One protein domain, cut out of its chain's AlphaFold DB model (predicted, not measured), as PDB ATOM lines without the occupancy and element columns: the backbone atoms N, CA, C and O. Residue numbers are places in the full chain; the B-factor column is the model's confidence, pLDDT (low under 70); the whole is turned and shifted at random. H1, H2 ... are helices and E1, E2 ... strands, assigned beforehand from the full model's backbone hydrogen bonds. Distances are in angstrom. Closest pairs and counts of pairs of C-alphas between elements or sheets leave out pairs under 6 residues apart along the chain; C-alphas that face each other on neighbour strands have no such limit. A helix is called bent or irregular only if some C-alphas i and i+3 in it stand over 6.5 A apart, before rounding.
ATOM      1  N   HIS A   4      41.957   2.843 -43.350       89.94
ATOM      2  CA  HIS A   4      41.565   1.596 -42.684       89.94
ATOM      3  C   HIS A   4      41.840   1.637 -41.183       89.94
ATOM      4  O   HIS A   4      41.037   1.130 -40.395       89.94
ATOM      5  N   LYS A   5      42.930   2.292 -40.762       92.00
ATOM      6  CA  LYS A   5      43.210   2.533 -39.338       92.00
ATOM      7  C   LYS A   5      42.164   3.463 -38.723       92.00
ATOM      8  O   LYS A   5      41.678   3.164 -37.637       92.00
ATOM      9  N   LYS A   6      41.747   4.530 -39.423       91.75
ATOM     10  CA  LYS A   6      40.651   5.417 -38.971       91.75
ATOM     11  C   LYS A   6      39.326   4.675 -38.804       91.75
ATOM     12  O   LYS A   6      38.647   4.895 -37.807       91.75
ATOM     13  N   ARG A   7      38.980   3.766 -39.721       92.94
ATOM     14  CA  ARG A   7      37.790   2.907 -39.593       92.94
ATOM     15  C   ARG A   7      37.872   1.989 -38.372       92.94
ATOM     16  O   ARG A   7      36.932   1.932 -37.589       92.94
ATOM     17  N   LYS A   8      38.986   1.273 -38.190       92.56
ATOM     18  CA  LYS A   8      39.162   0.387 -37.023       92.56
ATOM     19  C   LYS A   8      39.090   1.173 -35.714       92.56
ATOM     20  O   LYS A   8      38.458   0.726 -34.765       92.56
ATOM     21  N   PHE A   9      39.689   2.361 -35.693       93.62
ATOM     22  CA  PHE A   9      39.640   3.249 -34.540       93.62
ATOM     23  C   PHE A   9      38.222   3.760 -34.252       93.62
ATOM     24  O   PHE A   9      37.809   3.757 -33.100       93.62
ATOM     25  N   SER A  10      37.439   4.141 -35.269       94.31
ATOM     26  CA  SER A  10      36.058   4.592 -35.050       94.31
ATOM     27  C   SER A  10      35.143   3.473 -34.543       94.31
ATOM     28  O   SER A  10      34.287   3.717 -33.698       94.31
ATOM     29  N   VAL A  11      35.366   2.239 -35.000       93.62
ATOM     30  CA  VAL A  11      34.711   1.033 -34.475       93.62
ATOM     31  C   VAL A  11      35.082   0.791 -33.009       93.62
ATOM     32  O   VAL A  11      34.199   0.573 -32.184       93.62
ATOM     33  N   PHE A  12      36.369   0.885 -32.667       94.56
ATOM     34  CA  PHE A  12      36.839   0.779 -31.284       94.56
ATOM     35  C   PHE A  12      36.229   1.859 -30.382       94.56
ATOM     36  O   PHE A  12      35.725   1.547 -29.306       94.56
ATOM     37  N   LEU A  13      36.197   3.109 -30.850       94.69
ATOM     38  CA  LEU A  13      35.595   4.221 -30.121       94.69
ATOM     39  C   LEU A  13      34.104   3.975 -29.860       94.69
ATOM     40  O   LEU A  13      33.650   4.189 -28.743       94.69
ATOM     41  N   GLN A  14      33.358   3.473 -30.850       94.31
ATOM     42  CA  GLN A  14      31.945   3.128 -30.671       94.31
ATOM     43  C   GLN A  14      31.745   1.975 -29.669       94.31
ATOM     44  O   GLN A  14      30.796   1.992 -28.886       94.31
ATOM     45  N   MET A  15      32.630   0.973 -29.658       94.50
ATOM     46  CA  MET A  15      32.565  -0.101 -28.660       94.50
ATOM     47  C   MET A  15      32.814   0.424 -27.243       94.50
ATOM     48  O   MET A  15      32.102   0.044 -26.311       94.50
ATOM     49  N   LEU A  16      33.779   1.334 -27.086       94.81
ATOM     50  CA  LEU A  16      34.093   1.961 -25.805       94.81
ATOM     51  C   LEU A  16      32.937   2.837 -25.300       94.81
ATOM     52  O   LEU A  16      32.546   2.725 -24.139       94.81
ATOM     53  N   THR A  17      32.347   3.666 -26.166       95.19
ATOM     54  CA  THR A  17      31.186   4.494 -25.795       95.19
ATOM     55  C   THR A  17      29.965   3.648 -25.454       95.19
ATOM     56  O   THR A  17      29.204   4.029 -24.571       95.19
ATOM     57  N   THR A  18      29.805   2.477 -26.076       94.44
ATOM     58  CA  THR A  18      28.762   1.510 -25.703       94.44
ATOM     59  C   THR A  18      28.969   1.001 -24.275       94.44
ATOM     60  O   THR A  18      28.031   1.030 -23.486       94.44
ATOM     61  N   ILE A  19      30.187   0.595 -23.899       93.94
ATOM     62  CA  ILE A  19      30.481   0.141 -22.526       93.94
ATOM     63  C   ILE A  19      30.169   1.252 -21.513       93.94
ATOM     64  O   ILE A  19      29.499   1.005 -20.510       93.94
ATOM     65  N   LEU A  20      30.592   2.488 -21.801       93.62
ATOM     66  CA  LEU A  20      30.302   3.648 -20.956       93.62
ATOM     67  C   LEU A  20      28.794   3.915 -20.836       93.62
ATOM     68  O   LEU A  20      28.304   4.144 -19.733       93.62
ATOM     69  N   LEU A  21      28.045   3.844 -21.941       94.62
ATOM     70  CA  LEU A  21      26.594   4.036 -21.940       94.62
ATOM     71  C   LEU A  21      25.883   2.984 -21.081       94.62
ATOM     72  O   LEU A  21      25.001   3.334 -20.301       94.62
ATOM     73  N   PHE A  22      26.280   1.715 -21.184       93.44
ATOM     74  CA  PHE A  22      25.718   0.631 -20.371       93.44
ATOM     75  C   PHE A  22      26.036   0.802 -18.881       93.44
ATOM     76  O   PHE A  22      25.173   0.561 -18.038       93.44
ATOM     77  N   TYR A  23      27.233   1.286 -18.544       91.38
ATOM     78  CA  TYR A  23      27.590   1.624 -17.165       91.38
ATOM     79  C   TYR A  23      26.762   2.796 -16.613       91.38
ATOM     80  O   TYR A  23      26.274   2.734 -15.485       91.38
ATOM     81  N   ILE A  24      26.547   3.844 -17.416       92.50
ATOM     82  CA  ILE A  24      25.675   4.973 -17.060       92.50
ATOM     83  C   ILE A  24      24.233   4.488 -16.875       92.50
ATOM     84  O   ILE A  24      23.613   4.798 -15.864       92.50
ATOM     85  N   LEU A  25      23.702   3.678 -17.793       91.06
ATOM     86  CA  LEU A  25      22.366   3.086 -17.662       91.06
ATOM     87  C   LEU A  25      22.222   2.284 -16.365       91.06
ATOM     88  O   LEU A  25      21.223   2.428 -15.666       91.06
ATOM     89  N   TYR A  26      23.236   1.495 -16.015       90.00
ATOM     90  CA  TYR A  26      23.278   0.747 -14.763       90.00
ATOM     91  C   TYR A  26      23.243   1.662 -13.529       90.00
ATOM     92  O   TYR A  26      22.385   1.504 -12.661       90.00
ATOM     93  N   LYS A  27      24.129   2.665 -13.470       90.19
ATOM     94  CA  LYS A  27      24.167   3.635 -12.364       90.19
ATOM     95  C   LYS A  27      22.866   4.433 -12.254       90.19
ATOM     96  O   LYS A  27      22.408   4.721 -11.149       90.19
ATOM     97  N   PHE A  28      22.244   4.760 -13.384       89.88
ATOM     98  CA  PHE A  28      20.951   5.434 -13.426       89.88
ATOM     99  C   PHE A  28      19.819   4.529 -12.920       89.88
ATOM    100  O   PHE A  28      19.006   4.970 -12.113       89.88
ATOM    101  N   ALA A  29      19.796   3.248 -13.308       87.19
ATOM    102  CA  ALA A  29      18.820   2.271 -12.818       87.19
ATOM    103  C   ALA A  29      18.923   2.054 -11.296       87.19
ATOM    104  O   ALA A  29      17.906   1.921 -10.615       87.19
ATOM    105  N   LYS A  30      20.144   2.115 -10.750       87.06
ATOM    106  CA  LYS A  30      20.428   2.130  -9.303       87.06
ATOM    107  C   LYS A  30      20.060   3.442  -8.603       87.06
ATOM    108  O   LYS A  30      20.178   3.521  -7.385       87.06
ATOM    109  N   LYS A  31      19.614   4.460  -9.348       88.56
ATOM    110  CA  LYS A  31      19.341   5.826  -8.868       88.56
ATOM    111  C   LYS A  31      20.565   6.518  -8.250       88.56
ATOM    112  O   LYS A  31      20.413   7.447  -7.465       88.56
ATOM    113  N   GLU A  32      21.774   6.095  -8.617       90.19
ATOM    114  CA  GLU A  32      23.030   6.675  -8.115       90.19
ATOM    115  C   GLU A  32      23.448   7.936  -8.884       90.19
ATOM    116  O   GLU A  32      24.256   8.724  -8.399       90.19
ATOM    117  N   ILE A  33      22.911   8.135 -10.090       93.38
ATOM    118  CA  ILE A  33      23.188   9.305 -10.930       93.38
ATOM    119  C   ILE A  33      21.897   9.911 -11.475       93.38
ATOM    120  O   ILE A  33      20.880   9.234 -11.629       93.38
ATOM    121  N   SER A  34      21.951  11.201 -11.802       94.12
ATOM    122  CA  SER A  34      20.820  11.940 -12.363       94.12
ATOM    123  C   SER A  34      20.604  11.659 -13.854       94.12
ATOM    124  O   SER A  34      21.506  11.224 -14.577       94.12
ATOM    125  N   LEU A  35      19.400  11.986 -14.338       93.19
ATOM    126  CA  LEU A  35      19.008  11.862 -15.747       93.19
ATOM    127  C   LEU A  35      19.953  12.617 -16.703       93.19
ATOM    128  O   LEU A  35      20.148  12.196 -17.840       93.19
ATOM    129  N   ILE A  36      20.580  13.702 -16.239       95.31
ATOM    130  CA  ILE A  36      21.509  14.517 -17.034       95.31
ATOM    131  C   ILE A  36      22.697  13.678 -17.524       95.31
ATOM    132  O   ILE A  36      23.067  13.763 -18.694       95.31
ATOM    133  N   TYR A  37      23.256  12.813 -16.675       93.31
ATOM    134  CA  TYR A  37      24.366  11.936 -17.062       93.31
ATOM    135  C   TYR A  37      23.949  10.899 -18.106       93.31
ATOM    136  O   TYR A  37      24.735  10.586 -19.001       93.31
ATOM    137  N   LEU A  38      22.706  10.409 -18.042       93.00
ATOM    138  CA  LEU A  38      22.156   9.523 -19.066       93.00
ATOM    139  C   LEU A  38      22.039  10.240 -20.415       93.00
ATOM    140  O   LEU A  38      22.477   9.701 -21.430       93.00
ATOM    141  N   ILE A  39      21.518  11.472 -20.422       95.06
ATOM    142  CA  ILE A  39      21.423  12.301 -21.633       95.06
ATOM    143  C   ILE A  39      22.817  12.526 -22.234       95.06
ATOM    144  O   ILE A  39      23.012  12.303 -23.429       95.06
ATOM    145  N   ILE A  40      23.805  12.897 -21.413       95.62
ATOM    146  CA  ILE A  40      25.196  13.081 -21.855       95.62
ATOM    147  C   ILE A  40      25.758  11.779 -22.443       95.62
ATOM    148  O   ILE A  40      26.343  11.800 -23.527       95.62
ATOM    149  N   GLY A  41      25.548  10.640 -21.779       94.31
ATOM    150  CA  GLY A  41      25.988   9.332 -22.267       94.31
ATOM    151  C   GLY A  41      25.396   8.984 -23.636       94.31
ATOM    152  O   GLY A  41      26.123   8.559 -24.537       94.31
ATOM    153  N   VAL A  42      24.095   9.226 -23.827       95.00
ATOM    154  CA  VAL A  42      23.413   9.020 -25.114       95.00
ATOM    155  C   VAL A  42      23.980   9.948 -26.189       95.00
ATOM    156  O   VAL A  42      24.264   9.489 -27.294       95.00
ATOM    157  N   LEU A  43      24.217  11.225 -25.881       97.00
ATOM    158  CA  LEU A  43      24.810  12.175 -26.830       97.00
ATOM    159  C   LEU A  43      26.225  11.761 -27.256       97.00
ATOM    160  O   LEU A  43      26.536  11.798 -28.447       97.00
ATOM    161  N   ILE A  44      27.064  11.304 -26.320       96.25
ATOM    162  CA  ILE A  44      28.407  10.781 -26.617       96.25
ATOM    163  C   ILE A  44      28.314   9.548 -27.528       96.25
ATOM    164  O   ILE A  44      29.054   9.434 -28.512       96.25
ATOM    165  N   PHE A  45      27.382   8.637 -27.243       95.12
ATOM    166  CA  PHE A  45      27.145   7.466 -28.082       95.12
ATOM    167  C   PHE A  45      26.717   7.862 -29.505       95.12
ATOM    168  O   PHE A  45      27.335   7.413 -30.476       95.12
ATOM    169  N   LEU A  46      25.739   8.765 -29.647       95.75
ATOM    170  CA  LEU A  46      25.285   9.284 -30.943       95.75
ATOM    171  C   LEU A  46      26.416   9.982 -31.710       95.75
ATOM    172  O   LEU A  46      26.587   9.738 -32.906       95.75
ATOM    173  N   ALA A  47      27.235  10.790 -31.031       96.12
ATOM    174  CA  ALA A  47      28.392  11.447 -31.632       96.12
ATOM    175  C   ALA A  47      29.407  10.425 -32.173       96.12
ATOM    176  O   ALA A  47      29.904  10.579 -33.292       96.12
ATOM    177  N   SER A  48      29.668   9.340 -31.433       96.00
ATOM    178  CA  SER A  48      30.557   8.262 -31.887       96.00
ATOM    179  C   SER A  48      30.006   7.519 -33.113       96.00
ATOM    180  O   SER A  48      30.749   7.265 -34.067       96.00
ATOM    181  N   MET A  49      28.691   7.254 -33.148       94.19
ATOM    182  CA  MET A  49      28.032   6.669 -34.318       94.19
ATOM    183  C   MET A  49      28.115   7.592 -35.531       94.19
ATOM    184  O   MET A  49      28.452   7.140 -36.626       94.19
ATOM    185  N   PHE A  50      27.849   8.886 -35.345       95.75
ATOM    186  CA  PHE A  50      27.916   9.871 -36.419       95.75
ATOM    187  C   PHE A  50      29.340  10.010 -36.971       95.75
ATOM    188  O   PHE A  50      29.539  10.042 -38.188       95.75
ATOM    189  N   TYR A  51      30.347  10.016 -36.097       94.31
ATOM    190  CA  TYR A  51      31.752  10.022 -36.495       94.31
ATOM    191  C   TYR A  51      32.102   8.807 -37.367       94.31
ATOM    192  O   TYR A  51      32.669   8.968 -38.455       94.31
ATOM    193  N   ARG A  52      31.704   7.595 -36.953       93.06
ATOM    194  CA  ARG A  52      31.889   6.379 -37.762       93.06
ATOM    195  C   ARG A  52      31.140   6.473 -39.089       93.06
ATOM    196  O   ARG A  52      31.735   6.206 -40.131       93.06
ATOM    197  N   PHE A  53      29.877   6.896 -39.077       93.50
ATOM    198  CA  PHE A  53      29.062   7.057 -40.282       93.50
ATOM    199  C   PHE A  53      29.714   8.005 -41.296       93.50
ATOM    200  O   PHE A  53      29.816   7.675 -42.480       93.50
ATOM    201  N   ARG A  54      30.239   9.146 -40.836       93.38
ATOM    202  CA  ARG A  54      30.939  10.122 -41.679       93.38
ATOM    203  C   ARG A  54      32.223   9.553 -42.283       93.38
ATOM    204  O   ARG A  54      32.526   9.851 -43.435       93.38
ATOM    205  N   ILE A  55      32.980   8.743 -41.538       92.19
ATOM    206  CA  ILE A  55      34.172   8.069 -42.077       92.19
ATOM    207  C   ILE A  55      33.773   7.080 -43.169       92.19
ATOM    208  O   ILE A  55      34.373   7.093 -44.242       92.19
ATOM    209  N   LEU A  56      32.771   6.242 -42.907       91.38
ATOM    210  CA  LEU A  56      32.358   5.194 -43.837       91.38
ATOM    211  C   LEU A  56      31.807   5.774 -45.140       91.38
ATOM    212  O   LEU A  56      32.274   5.407 -46.209       91.38
ATOM    213  N   THR A  57      30.875   6.721 -45.055       90.38
ATOM    214  CA  THR A  57      30.200   7.287 -46.236       90.38
ATOM    215  C   THR A  57      31.113   8.119 -47.127       90.38
ATOM    216  O   THR A  57      30.926   8.126 -48.339       90.38
ATOM    217  N   LYS A  58      32.103   8.813 -46.556       90.69
ATOM    218  CA  LYS A  58      32.993   9.691 -47.332       90.69
ATOM    219  C   LYS A  58      34.205   8.989 -47.929       90.69
ATOM    220  O   LYS A  58      34.797   9.530 -48.853       90.69
ATOM    221  N   ASN A  59      34.617   7.848 -47.375       89.31
ATOM    222  CA  ASN A  59      35.922   7.259 -47.700       89.31
ATOM    223  C   ASN A  59      35.853   5.803 -48.174       89.31
ATOM    224  O   ASN A  59      36.875   5.285 -48.621       89.31
ATOM    225  N   PHE A  60      34.702   5.129 -48.056       92.62
ATOM    226  CA  PHE A  60      34.607   3.696 -48.325       92.62
ATOM    227  C   PHE A  60      33.379   3.305 -49.148       92.62
ATOM    228  O   PHE A  60      32.247   3.664 -48.827       92.62
ATOM    229  N   TYR A  61      33.597   2.436 -50.133       90.81
ATOM    230  CA  TYR A  61      32.552   1.606 -50.718       90.81
ATOM    231  C   TYR A  61      32.289   0.417 -49.808       90.81
ATOM    232  O   TYR A  61      33.185  -0.372 -49.493       90.81
ATOM    233  N   VAL A  62      31.037   0.293 -49.385       89.81
ATOM    234  CA  VAL A  62      30.604  -0.717 -48.423       89.81
ATOM    235  C   VAL A  62      29.931  -1.862 -49.170       89.81
ATOM    236  O   VAL A  62      28.837  -1.708 -49.707       89.81
ATOM    237  N   GLN A  63      30.560  -3.037 -49.170       89.12
ATOM    238  CA  GLN A  63      29.976  -4.258 -49.714       89.12
ATOM    239  C   GLN A  63      29.564  -5.189 -48.572       89.12
ATOM    240  O   GLN A  63      30.409  -5.768 -47.886       89.12
ATOM    241  N   ARG A  64      28.253  -5.357 -48.382       89.75
ATOM    242  CA  ARG A  64      27.693  -6.269 -47.376       89.75
ATOM    243  C   ARG A  64      27.580  -7.682 -47.941       89.75
ATOM    244  O   ARG A  64      27.042  -7.878 -49.031       89.75
ATOM    245  N   PHE A  65      28.068  -8.664 -47.193       89.19
ATOM    246  CA  PHE A  65      27.895 -10.077 -47.512       89.19
ATOM    247  C   PHE A  65      26.570 -10.584 -46.956       89.19
ATOM    248  O   PHE A  65      26.088 -10.123 -45.919       89.19
ATOM    249  N   ARG A  66      25.976 -11.561 -47.647       89.38
ATOM    250  CA  ARG A  66      24.753 -12.208 -47.181       89.38
ATOM    251  C   ARG A  66      25.071 -13.020 -45.926       89.38
ATOM    252  O   ARG A  66      25.888 -13.935 -45.969       89.38
ATOM    253  N   LYS A  67      24.426 -12.668 -44.818       89.00
ATOM    254  CA  LYS A  67      24.465 -13.438 -43.572       89.00
ATOM    255  C   LYS A  67      23.555 -14.661 -43.685       89.00
ATOM    256  O   LYS A  67      22.627 -14.686 -44.496       89.00
ATOM    257  N   THR A  68      23.786 -15.662 -42.841       92.69
ATOM    258  CA  THR A  68      22.780 -16.703 -42.602       92.69
ATOM    259  C   THR A  68      21.569 -16.086 -41.894       92.69
ATOM    260  O   THR A  68      21.714 -15.093 -41.178       92.69
ATOM    261  N   LYS A  69      20.377 -16.681 -42.052       92.19
ATOM    262  CA  LYS A  69      19.152 -16.210 -41.373       92.19
ATOM    263  C   LYS A  69      19.351 -16.078 -39.855       92.19
ATOM    264  O   LYS A  69      18.910 -15.102 -39.261       92.19
ATOM    265  N   VAL A  70      20.076 -17.027 -39.254       91.38
ATOM    266  CA  VAL A  70      20.401 -17.038 -37.817       91.38
ATOM    267  C   VAL A  70      21.267 -15.839 -37.425       91.38
ATOM    268  O   VAL A  70      20.952 -15.148 -36.465       91.38
ATOM    269  N   LEU A  71      22.334 -15.549 -38.175       90.62
ATOM    270  CA  LEU A  71      23.210 -14.412 -37.875       90.62
ATOM    271  C   LEU A  71      22.530 -13.068 -38.112       90.62
ATOM    272  O   LEU A  71      22.793 -12.113 -37.387       90.62
ATOM    273  N   GLU A  72      21.665 -12.981 -39.121       90.94
ATOM    274  CA  GLU A  72      20.861 -11.785 -39.341       90.94
ATOM    275  C   GLU A  72      19.919 -11.539 -38.158       90.94
ATOM    276  O   GLU A  72      19.908 -10.429 -37.620       90.94
ATOM    277  N   PHE A  73      19.209 -12.581 -37.717       93.00
ATOM    278  CA  PHE A  73      18.351 -12.534 -36.536       93.00
ATOM    279  C   PHE A  73      19.139 -12.102 -35.297       93.00
ATOM    280  O   PHE A  73      18.794 -11.091 -34.694       93.00
ATOM    281  N   LEU A  74      20.248 -12.782 -34.981       91.81
ATOM    282  CA  LEU A  74      21.105 -12.447 -33.839       91.81
ATOM    283  C   LEU A  74      21.614 -11.004 -33.898       91.81
ATOM    284  O   LEU A  74      21.523 -10.286 -32.909       91.81
ATOM    285  N   SER A  75      22.101 -10.532 -35.052       90.75
ATOM    286  CA  SER A  75      22.595  -9.150 -35.163       90.75
ATOM    287  C   SER A  75      21.512  -8.102 -34.880       90.75
ATOM    288  O   SER A  75      21.818  -7.039 -34.347       90.75
ATOM    289  N   LYS A  76      20.242  -8.406 -35.172       91.19
ATOM    290  CA  LYS A  76      19.112  -7.502 -34.922       91.19
ATOM    291  C   LYS A  76      18.582  -7.596 -33.489       91.19
ATOM    292  O   LYS A  76      18.146  -6.587 -32.947       91.19
ATOM    293  N   THR A  77      18.615  -8.780 -32.877       93.31
ATOM    294  CA  THR A  77      18.024  -9.016 -31.549       93.31
ATOM    295  C   THR A  77      18.998  -8.816 -30.396       93.31
ATOM    296  O   THR A  77      18.569  -8.398 -29.325       93.31
ATOM    297  N   LEU A  78      20.301  -9.025 -30.598       93.62
ATOM    298  CA  LEU A  78      21.321  -8.823 -29.562       93.62
ATOM    299  C   LEU A  78      21.293  -7.423 -28.922       93.62
ATOM    300  O   LEU A  78      21.372  -7.358 -27.697       93.62
ATOM    301  N   PRO A  79      21.129  -6.312 -29.671       91.81
ATOM    302  CA  PRO A  79      20.983  -4.994 -29.060       91.81
ATOM    303  C   PRO A  79      19.757  -4.896 -28.148       91.81
ATOM    304  O   PRO A  79      19.832  -4.273 -27.100       91.81
ATOM    305  N   ILE A  80      18.646  -5.542 -28.511       91.50
ATOM    306  CA  ILE A  80      17.415  -5.553 -27.709       91.50
ATOM    307  C   ILE A  80      17.635  -6.375 -26.432       91.50
ATOM    308  O   ILE A  80      17.345  -5.904 -25.332       91.50
ATOM    309  N   PHE A  81      18.214  -7.572 -26.560       90.88
ATOM    310  CA  PHE A  81      18.561  -8.412 -25.410       90.88
ATOM    311  C   PHE A  81      19.574  -7.749 -24.480       90.88
ATOM    312  O   PHE A  81      19.486  -7.942 -23.273       90.88
ATOM    313  N   ALA A  82      20.470  -6.913 -25.003       91.12
ATOM    314  CA  ALA A  82      21.388  -6.136 -24.185       91.12
ATOM    315  C   ALA A  82      20.651  -5.189 -23.222       91.12
ATOM    316  O   ALA A  82      21.002  -5.117 -22.047       91.12
ATOM    317  N   PHE A  83      19.598  -4.503 -23.677       87.06
ATOM    318  CA  PHE A  83      18.780  -3.664 -22.793       87.06
ATOM    319  C   PHE A  83      17.984  -4.498 -21.784       87.06
ATOM    320  O   PHE A  83      17.895  -4.122 -20.617       87.06
ATOM    321  N   PHE A  84      17.465  -5.661 -22.192       87.81
ATOM    322  CA  PHE A  84      16.810  -6.581 -21.258       87.81
ATOM    323  C   PHE A  84      17.771  -7.144 -20.208       87.81
ATOM    324  O   PHE A  84      17.366  -7.319 -19.061       87.81
ATOM    325  N   ALA A  85      19.041  -7.361 -20.555       86.44
ATOM    326  CA  ALA A  85      20.053  -7.831 -19.617       86.44
ATOM    327  C   ALA A  85      20.230  -6.870 -18.430       86.44
ATOM    328  O   ALA A  85      20.388  -7.324 -17.301       86.44
ATOM    329  N   ILE A  86      20.131  -5.554 -18.660       81.00
ATOM    330  CA  ILE A  86      20.179  -4.552 -17.583       81.00
ATOM    331  C   ILE A  86      18.956  -4.657 -16.660       81.00
ATOM    332  O   ILE A  86      19.092  -4.476 -15.455       81.00
ATOM    333  N   LEU A  87      17.770  -4.913 -17.218       77.38
ATOM    334  CA  LEU A  87      16.503  -4.840 -16.482       77.38
ATOM    335  C   LEU A  87      16.144  -6.132 -15.733       77.38
ATOM    336  O   LEU A  87      15.493  -6.057 -14.696       77.38
ATOM    337  N   TYR A  88      16.525  -7.297 -16.264       79.25
ATOM    338  CA  TYR A  88      15.992  -8.591 -15.816       79.25
ATOM    339  C   TYR A  88      17.025  -9.542 -15.210       79.25
ATOM    340  O   TYR A  88      16.636 -10.496 -14.537       79.25
ATOM    341  N   ILE A  89      18.324  -9.329 -15.433       78.06
ATOM    342  CA  ILE A  89      19.338 -10.170 -14.788       78.06
ATOM    343  C   ILE A  89      19.476  -9.701 -13.327       78.06
ATOM    344  O   ILE A  89      19.512  -8.494 -13.081       78.06
ATOM    345  N   PRO A  90      19.537 -10.609 -12.335       68.50
ATOM    346  CA  PRO A  90      19.815 -10.240 -10.951       68.50
ATOM    347  C   PRO A  90      21.163  -9.532 -10.859       68.50
ATOM    348  O   PRO A  90      22.163 -10.008 -11.390       68.50
ATOM    349  N   ASP A  91      21.187  -8.364 -10.233       66.06
ATOM    350  CA  ASP A  91      22.378  -7.531 -10.227       66.06
ATOM    351  C   ASP A  91      23.376  -7.945  -9.148       66.06
ATOM    352  O   ASP A  91      23.198  -7.688  -7.957       66.06
ATOM    353  N   ILE A  92      24.460  -8.560  -9.609       69.25
ATOM    354  CA  ILE A  92      25.635  -8.880  -8.812       69.25
ATOM    355  C   ILE A  92      26.786  -8.039  -9.376       69.25
ATOM    356  O   ILE A  92      27.227  -8.256 -10.503       69.25
ATOM    357  N   TYR A  93      27.249  -7.048  -8.609       70.50
ATOM    358  CA  TYR A  93      28.409  -6.194  -8.924       70.50
ATOM    359  C   TYR A  93      28.401  -5.510 -10.313       70.50
ATOM    360  O   TYR A  93      29.466  -5.227 -10.861       70.50
ATOM    361  N   GLY A  94      27.239  -5.224 -10.915       77.06
ATOM    362  CA  GLY A  94      27.172  -4.582 -12.234       77.06
ATOM    363  C   GLY A  94      27.566  -5.494 -13.405       77.06
ATOM    364  O   GLY A  94      27.758  -5.009 -14.524       77.06
ATOM    365  N   ILE A  95      27.649  -6.813 -13.187       85.12
ATOM    366  CA  ILE A  95      27.927  -7.814 -14.234       85.12
ATOM    367  C   ILE A  95      26.921  -7.697 -15.389       85.12
ATOM    368  O   ILE A  95      27.281  -7.861 -16.555       85.12
ATOM    369  N   ASN A  96      25.682  -7.313 -15.097       85.62
ATOM    370  CA  ASN A  96      24.618  -7.147 -16.088       85.62
ATOM    371  C   ASN A  96      24.936  -6.058 -17.111       85.62
ATOM    372  O   ASN A  96      24.651  -6.212 -18.298       85.62
ATOM    373  N   ALA A  97      25.572  -4.970 -16.665       87.81
ATOM    374  CA  ALA A  97      26.012  -3.892 -17.541       87.81
ATOM    375  C   ALA A  97      27.106  -4.381 -18.499       87.81
ATOM    376  O   ALA A  97      27.085  -4.054 -19.686       87.81
ATOM    377  N   ILE A  98      28.024  -5.215 -17.998       89.19
ATOM    378  CA  ILE A  98      29.093  -5.830 -18.794       89.19
ATOM    379  C   ILE A  98      28.495  -6.793 -19.826       89.19
ATOM    380  O   ILE A  98      28.817  -6.694 -21.010       89.19
ATOM    381  N   ILE A  99      27.587  -7.683 -19.410       89.88
ATOM    382  CA  ILE A  99      26.894  -8.622 -20.307       89.88
ATOM    383  C   ILE A  99      26.120  -7.859 -21.386       89.88
ATOM    384  O   ILE A  99      26.255  -8.170 -22.570       89.88
ATOM    385  N   GLY A 100      25.367  -6.826 -21.002       91.69
ATOM    386  CA  GLY A 100      24.644  -5.972 -21.937       91.69
ATOM    387  C   GLY A 100      25.581  -5.309 -22.951       91.69
ATOM    388  O   GLY A 100      25.363  -5.411 -24.159       91.69
ATOM    389  N   ALA A 101      26.688  -4.721 -22.494       92.81
ATOM    390  CA  ALA A 101      27.669  -4.106 -23.383       92.81
ATOM    391  C   ALA A 101      28.293  -5.123 -24.358       92.81
ATOM    392  O   ALA A 101      28.461  -4.821 -25.541       92.81
ATOM    393  N   ILE A 102      28.598  -6.340 -23.892       93.12
ATOM    394  CA  ILE A 102      29.111  -7.432 -24.733       93.12
ATOM    395  C   ILE A 102      28.070  -7.852 -25.775       93.12
ATOM    396  O   ILE A 102      28.414  -7.990 -26.950       93.12
ATOM    397  N   MET A 103      26.805  -8.030 -25.383       94.12
ATOM    398  CA  MET A 103      25.720  -8.386 -26.303       94.12
ATOM    399  C   MET A 103      25.541  -7.321 -27.388       94.12
ATOM    400  O   MET A 103      25.527  -7.647 -28.577       94.12
ATOM    401  N   PHE A 104      25.486  -6.047 -26.998       94.06
ATOM    402  CA  PHE A 104      25.346  -4.937 -27.936       94.06
ATOM    403  C   PHE A 104      26.535  -4.873 -28.907       94.06
ATOM    404  O   PHE A 104      26.354  -4.838 -30.126       94.06
ATOM    405  N   ASN A 105      27.765  -4.941 -28.389       94.81
ATOM    406  CA  ASN A 105      28.976  -4.912 -29.210       94.81
ATOM    407  C   ASN A 105      29.114  -6.143 -30.117       94.81
ATOM    408  O   ASN A 105      29.644  -6.033 -31.222       94.81
ATOM    409  N   SER A 106      28.594  -7.303 -29.712       94.00
ATOM    410  CA  SER A 106      28.602  -8.514 -30.542       94.00
ATOM    411  C   SER A 106      27.822  -8.322 -31.844       94.00
ATOM    412  O   SER A 106      28.280  -8.769 -32.895       94.00
ATOM    413  N   SER A 107      26.698  -7.595 -31.815       93.12
ATOM    414  CA  SER A 107      25.974  -7.214 -33.038       93.12
ATOM    415  C   SER A 107      26.867  -6.408 -33.987       93.12
ATOM    416  O   SER A 107      27.009  -6.746 -35.165       93.12
ATOM    417  N   LEU A 108      27.564  -5.408 -33.448       92.19
ATOM    418  CA  LEU A 108      28.464  -4.547 -34.211       92.19
ATOM    419  C   LEU A 108      29.655  -5.315 -34.807       92.19
ATOM    420  O   LEU A 108      30.051  -5.057 -35.945       92.19
ATOM    421  N   ILE A 109      30.200  -6.285 -34.070       92.88
ATOM    422  CA  ILE A 109      31.281  -7.164 -34.535       92.88
ATOM    423  C   ILE A 109      30.796  -8.086 -35.661       92.88
ATOM    424  O   ILE A 109      31.510  -8.267 -36.652       92.88
ATOM    425  N   ILE A 110      29.592  -8.656 -35.539       91.75
ATOM    426  CA  ILE A 110      28.980  -9.459 -36.607       91.75
ATOM    427  C   ILE A 110      28.829  -8.597 -37.865       91.75
ATOM    428  O   ILE A 110      29.220  -9.024 -38.950       91.75
ATOM    429  N   ASP A 111      28.320  -7.374 -37.740       89.81
ATOM    430  CA  ASP A 111      28.168  -6.458 -38.871       89.81
ATOM    431  C   ASP A 111      29.502  -6.138 -39.554       89.81
ATOM    432  O   ASP A 111      29.598  -6.229 -40.781       89.81
ATOM    433  N   GLU A 112      30.545  -5.827 -38.783       90.50
ATOM    434  CA  GLU A 112      31.886  -5.555 -39.314       90.50
ATOM    435  C   GLU A 112      32.503  -6.781 -39.998       90.50
ATOM    436  O   GLU A 112      33.107  -6.653 -41.062       90.50
ATOM    437  N   ARG A 113      32.328  -7.989 -39.445       91.19
ATOM    438  CA  ARG A 113      32.872  -9.221 -40.043       91.19
ATOM    439  C   ARG A 113      32.216  -9.553 -41.387       91.19
ATOM    440  O   ARG A 113      32.876 -10.098 -42.269       91.19
ATOM    441  N   TYR A 114      30.936  -9.222 -41.551       91.12
ATOM    442  CA  TYR A 114      30.171  -9.475 -42.778       91.12
ATOM    443  C   TYR A 114      30.118  -8.269 -43.723       91.12
ATOM    444  O   TYR A 114      29.326  -8.255 -44.668       91.12
ATOM    445  N   THR A 115      30.985  -7.279 -43.520       91.44
ATOM    446  CA  THR A 115      31.067  -6.096 -44.373       91.44
ATOM    447  C   THR A 115      32.502  -5.888 -44.841       91.44
ATOM    448  O   THR A 115      33.430  -5.820 -44.041       91.44
ATOM    449  N   LYS A 116      32.703  -5.775 -46.160       90.88
ATOM    450  CA  LYS A 116      33.973  -5.293 -46.712       90.88
ATOM    451  C   LYS A 116      33.888  -3.811 -47.011       90.88
ATOM    452  O   LYS A 116      32.874  -3.313 -47.496       90.88
ATOM    453  N   TYR A 117      34.998  -3.150 -46.739       91.25
ATOM    454  CA  TYR A 117      35.192  -1.729 -46.936       91.25
ATOM    455  C   TYR A 117      36.338  -1.578 -47.917       91.25
ATOM    456  O   TYR A 117      37.431  -2.064 -47.639       91.25
ATOM    457  N   TYR A 118      36.058  -0.949 -49.050       90.38
ATOM    458  CA  TYR A 118      37.039  -0.662 -50.087       90.38
ATOM    459  C   TYR A 118      37.233   0.844 -50.164       90.38
ATOM    460  O   TYR A 118      36.243   1.576 -50.209       90.38
ATOM    461  N   THR A 119      38.469   1.326 -50.196       91.94
ATOM    462  CA  THR A 119      38.724   2.690 -50.677       91.94
ATOM    463  C   THR A 119      38.356   2.788 -52.164       91.94
ATOM    464  O   THR A 119      38.130   1.772 -52.827       91.94
ATOM    465  N   GLN A 120      38.276   4.006 -52.709       87.88
ATOM    466  CA  GLN A 120      38.022   4.208 -54.143       87.88
ATOM    467  C   GLN A 120      39.019   3.418 -55.008       87.88
ATOM    468  O   GLN A 120      38.614   2.660 -55.884       87.88
ATOM    469  N   GLU A 121      40.312   3.536 -54.701       88.31
ATOM    470  CA  GLU A 121      41.389   2.862 -55.433       88.31
ATOM    471  C   GLU A 121      41.269   1.332 -55.357       88.31
ATOM    472  O   GLU A 121      41.311   0.651 -56.384       88.31
ATOM    473  N   GLU A 122      41.035   0.785 -54.158       89.69
ATOM    474  CA  GLU A 122      40.846  -0.658 -53.949       89.69
ATOM    475  C   GLU A 122      39.613  -1.186 -54.698       89.69
ATOM    476  O   GLU A 122      39.615  -2.304 -55.225       89.69
ATOM    477  N   TYR A 123      38.543  -0.389 -54.746       89.50
ATOM    478  CA  TYR A 123      37.316  -0.749 -55.444       89.50
ATOM    479  C   TYR A 123      37.523  -0.783 -56.962       89.50
ATOM    480  O   TYR A 123      37.108  -1.741 -57.628       89.50
ATOM    481  N   ASP A 124      38.215   0.213 -57.512       90.25
ATOM    482  CA  ASP A 124      38.511   0.292 -58.941       90.25
ATOM    483  C   ASP A 124      39.423  -0.857 -59.389       90.25
ATOM    484  O   ASP A 124      39.189  -1.486 -60.433       90.25
ATOM    485  N   GLU A 125      40.422  -1.207 -58.577       90.38
ATOM    486  CA  GLU A 125      41.281  -2.364 -58.825       90.38
ATOM    487  C   GLU A 125      40.493  -3.683 -58.764       90.38
ATOM    488  O   GLU A 125      40.584  -4.525 -59.671       90.38
ATOM    489  N   TYR A 126      39.647  -3.849 -57.744       89.12
ATOM    490  CA  TYR A 126      38.771  -5.009 -57.609       89.12
ATOM    491  C   TYR A 126      37.862  -5.181 -58.838       89.12
ATOM    492  O   TYR A 126      37.757  -6.284 -59.395       89.12
ATOM    493  N   MET A 127      37.253  -4.096 -59.322       88.06
ATOM    494  CA  MET A 127      36.374  -4.116 -60.492       88.06
ATOM    495  C   MET A 127      37.127  -4.433 -61.790       88.06
ATOM    496  O   MET A 127      36.632  -5.224 -62.605       88.06
ATOM    497  N   LYS A 128      38.344  -3.904 -61.977       89.19
ATOM    498  CA  LYS A 128      39.216  -4.255 -63.115       89.19
ATOM    499  C   LYS A 128      39.559  -5.747 -63.120       89.19
ATOM    500  O   LYS A 128      39.410  -6.417 -64.147       89.19
ATOM    501  N   ASN A 129      39.949  -6.298 -61.972       88.75
ATOM    502  CA  ASN A 129      40.306  -7.712 -61.840       88.75
ATOM    503  C   ASN A 129      39.105  -8.643 -62.059       88.75
ATOM    504  O   ASN A 129      39.231  -9.691 -62.703       88.75
ATOM    505  N   LYS A 130      37.914  -8.243 -61.603       86.44
ATOM    506  CA  LYS A 130      36.666  -8.977 -61.843       86.44
ATOM    507  C   LYS A 130      36.311  -9.040 -63.334       86.44
ATOM    508  O   LYS A 130      35.996 -10.121 -63.834       86.44
ATOM    509  N   LYS A 131      36.431  -7.924 -64.068       85.75
ATOM    510  CA  LYS A 131      36.219  -7.885 -65.531       85.75
ATOM    511  C   LYS A 131      37.195  -8.806 -66.271       85.75
ATOM    512  O   LYS A 131      36.763  -9.625 -67.082       85.75
ATOM    513  N   LYS A 132      38.491  -8.754 -65.934       84.75
ATOM    514  CA  LYS A 132      39.520  -9.631 -66.528       84.75
ATOM    515  C   LYS A 132      39.212 -11.121 -66.314       84.75
ATOM    516  O   LYS A 132      39.323 -11.905 -67.255       84.75
ATOM    517  N   LYS A 133      38.788 -11.520 -65.106       82.06
ATOM    518  CA  LYS A 133      38.407 -12.915 -64.802       82.06
ATOM    519  C   LYS A 133      37.191 -13.384 -65.608       82.06
ATOM    520  O   LYS A 133      37.201 -14.504 -66.113       82.06
ATOM    521  N   ASN A 134      36.175 -12.537 -65.761       77.94
ATOM    522  CA  ASN A 134      34.983 -12.880 -66.541       77.94
ATOM    523  C   ASN A 134      35.289 -13.027 -68.036       77.94
ATOM    524  O   ASN A 134      34.794 -13.964 -68.659       77.94
ATOM    525  N   ASN A 135      36.141 -12.160 -68.590       77.31
ATOM    526  CA  ASN A 135      36.564 -12.277 -69.984       77.31
ATOM    527  C   ASN A 135      37.313 -13.594 -70.218       77.31
ATOM    528  O   ASN A 135      36.925 -14.334 -71.110       77.31
ATOM    529  N   LYS A 136      38.274 -13.956 -69.352       75.62
ATOM    530  CA  LYS A 136      38.987 -15.248 -69.443       75.62
ATOM    531  C   LYS A 136      38.048 -16.461 -69.388       75.62
ATOM    532  O   LYS A 136      38.252 -17.416 -70.130       75.62
ATOM    533  N   LYS A 137      37.014 -16.433 -68.535       73.50
ATOM    534  CA  LYS A 137      36.009 -17.512 -68.473       73.50
ATOM    535  C   LYS A 137      35.199 -17.630 -69.770       73.50
ATOM    536  O   LYS A 137      34.991 -18.743 -70.235       73.50
ATOM    537  N   LYS A 138      34.789 -16.504 -70.368       69.31
ATOM    538  CA  LYS A 138      34.055 -16.494 -71.647       69.31
ATOM    539  C   LYS A 138      34.900 -17.009 -72.814       69.31
ATOM    540  O   LYS A 138      34.383 -17.738 -73.653       69.31
ATOM    541  N   THR A 139      36.190 -16.669 -72.869       65.00
ATOM    542  CA  THR A 139      37.088 -17.196 -73.913       65.00
ATOM    543  C   THR A 139      37.283 -18.704 -73.773       65.00
ATOM    544  O   THR A 139      37.298 -19.412 -74.774       65.00
ATOM    545  N   LYS A 140      37.371 -19.212 -72.536       67.81
ATOM    546  CA  LYS A 140      37.519 -20.650 -72.283       67.81
ATOM    547  C   LYS A 140      36.263 -21.441 -72.672       67.81
ATOM    548  O   LYS A 140      36.391 -22.451 -73.350       67.81
ATOM    549  N   SER A 141      35.064 -20.939 -72.355       63.03
ATOM    550  CA  SER A 141      33.820 -21.627 -72.737       63.03
ATOM    551  C   SER A 141      33.572 -21.620 -74.250       63.03
ATOM    552  O   SER A 141      33.005 -22.577 -74.764       63.03
ATOM    553  N   LYS A 142      34.005 -20.580 -74.983       62.25
ATOM    554  CA  LYS A 142      33.945 -20.559 -76.459       62.25
ATOM    555  C   LYS A 142      34.870 -21.594 -77.105       62.25
ATOM    556  O   LYS A 142      34.481 -22.203 -78.090       62.25
ATOM    557  N   ASN A 143      36.057 -21.823 -76.545       59.81
ATOM    558  CA  ASN A 143      36.988 -22.825 -77.078       59.81
ATOM    559  C   ASN A 143      36.568 -24.274 -76.768       59.81
ATOM    560  O   ASN A 143      36.980 -25.181 -77.481       59.81
ATOM    561  N   GLU A 144      35.768 -24.497 -75.722       58.25
ATOM    562  CA  GLU A 144      35.242 -25.824 -75.351       58.25
ATOM    563  C   GLU A 144      33.923 -26.177 -76.063       58.25
ATOM    564  O   GLU A 144      33.585 -27.349 -76.132       58.25
ATOM    565  N   SER A 145      33.193 -25.198 -76.614       58.81
ATOM    566  CA  SER A 145      31.917 -25.406 -77.332       58.81
ATOM    567  C   SER A 145      32.043 -25.420 -78.862       58.81
ATOM    568  O   SER A 145      31.054 -25.632 -79.554       58.81
ATOM    569  N   GLY A 146      33.246 -25.170 -79.392       55.56
ATOM    570  CA  GLY A 146      33.573 -25.264 -80.822       55.56
ATOM    571  C   GLY A 146      34.325 -26.543 -81.211       55.56
ATOM    572  O   GLY A 146      34.909 -26.582 -82.291       55.56
TER     573      GLY A 146
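Overview. This is residues 4 to 146 of the 147 residues of an uncharacterized protein of Clostridiales bacterium (UniProt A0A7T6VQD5). Two helical hairpins, H1 with H2 and H3b with H4, pack side by side into an elongated body; a short ribbon of two strands, E1 and E2, crosses the end of the body where H2 and H4 finish, and from there the long helix H5 leads away, its residues 127 to 144 sticking out as an arm. H1 and H4 are in the middle of the body, with H2 packed on H1 and the bent H3 on H4; H1, H3b and H4 make a bundle. The printed part has 143 residues with five named helices and two named strands, in the order H1 H2 E1 H3 H4 E2 H5; the strands are antiparallel, and the class is mostly helix. It is only just loose, close to extended, with a radius of gyration of the C-alphas of 21.5 A, and spans 79 by 31 by 17 A, the arm adding to the length.

Arrangement. E1, residues 61 to 64, and E2, residues 115 to 118, are antiparallel neighbours at 159 degrees, with N 61 and O 118 2.8 A apart and N 63 and O 116 2.9 A apart, within hydrogen-bond range. H4, residues 95 to 113, touches H1, residues 4 to 29, at a shallow tilt of 26 degrees, opposite ways; the closest C-alphas are those of Ile 19 and Ala 101, 5.2 A. H1 touches H4 with residues 15 to 26 alone, and H4 touches H1 with residues 97 to 105 alone. H1 and H2, residues 35 to 59, form a hairpin at 16 degrees, closest at the C-alphas of Ser 10 and Arg 52, 5.3 A. H3, residues 69 to 88, was assigned as one helix by its hydrogen bonds but is bent: C-alphas 76 and 79 are 6.6 A apart, and its arms H3a, residues 69 to 76, and H3b, residues 79 to 88, stand at 62 degrees. H3b and H4 form a hairpin at 6 degrees, with the C-alphas of Ala 82 and Gly 100 closest at 4.0 A. H3a touches H4 at a steep tilt of 55 degrees, closest at the C-alphas of Ser 75 and Ser 107, 4.4 A; H4 does so with residues 106 to 111 alone. H5, residues 120 to 144, touches no helix. Each O i to N i+4 pair is within hydrogen-bond range in H1, H2, H3a and H5, against 5 of 6 in H3b and 14 of 15 in H4.

Along the chain. H1 begins at C-alpha 4, (41.565, 1.596, -42.684), and is 37.5 A long; H2 is 36.4 A and H4 26.3 A. H5, 36.9 A long, ends at C-alpha 144, (35.242, -25.824, -75.351).

Size, cuts and confidence. The C-alphas of Glu 32 and Gly 146 are the two farthest apart, 80.1 A. The printed part has no cut and no long link. Residues 90 to 92 and 138 to 146 have pLDDT under 70.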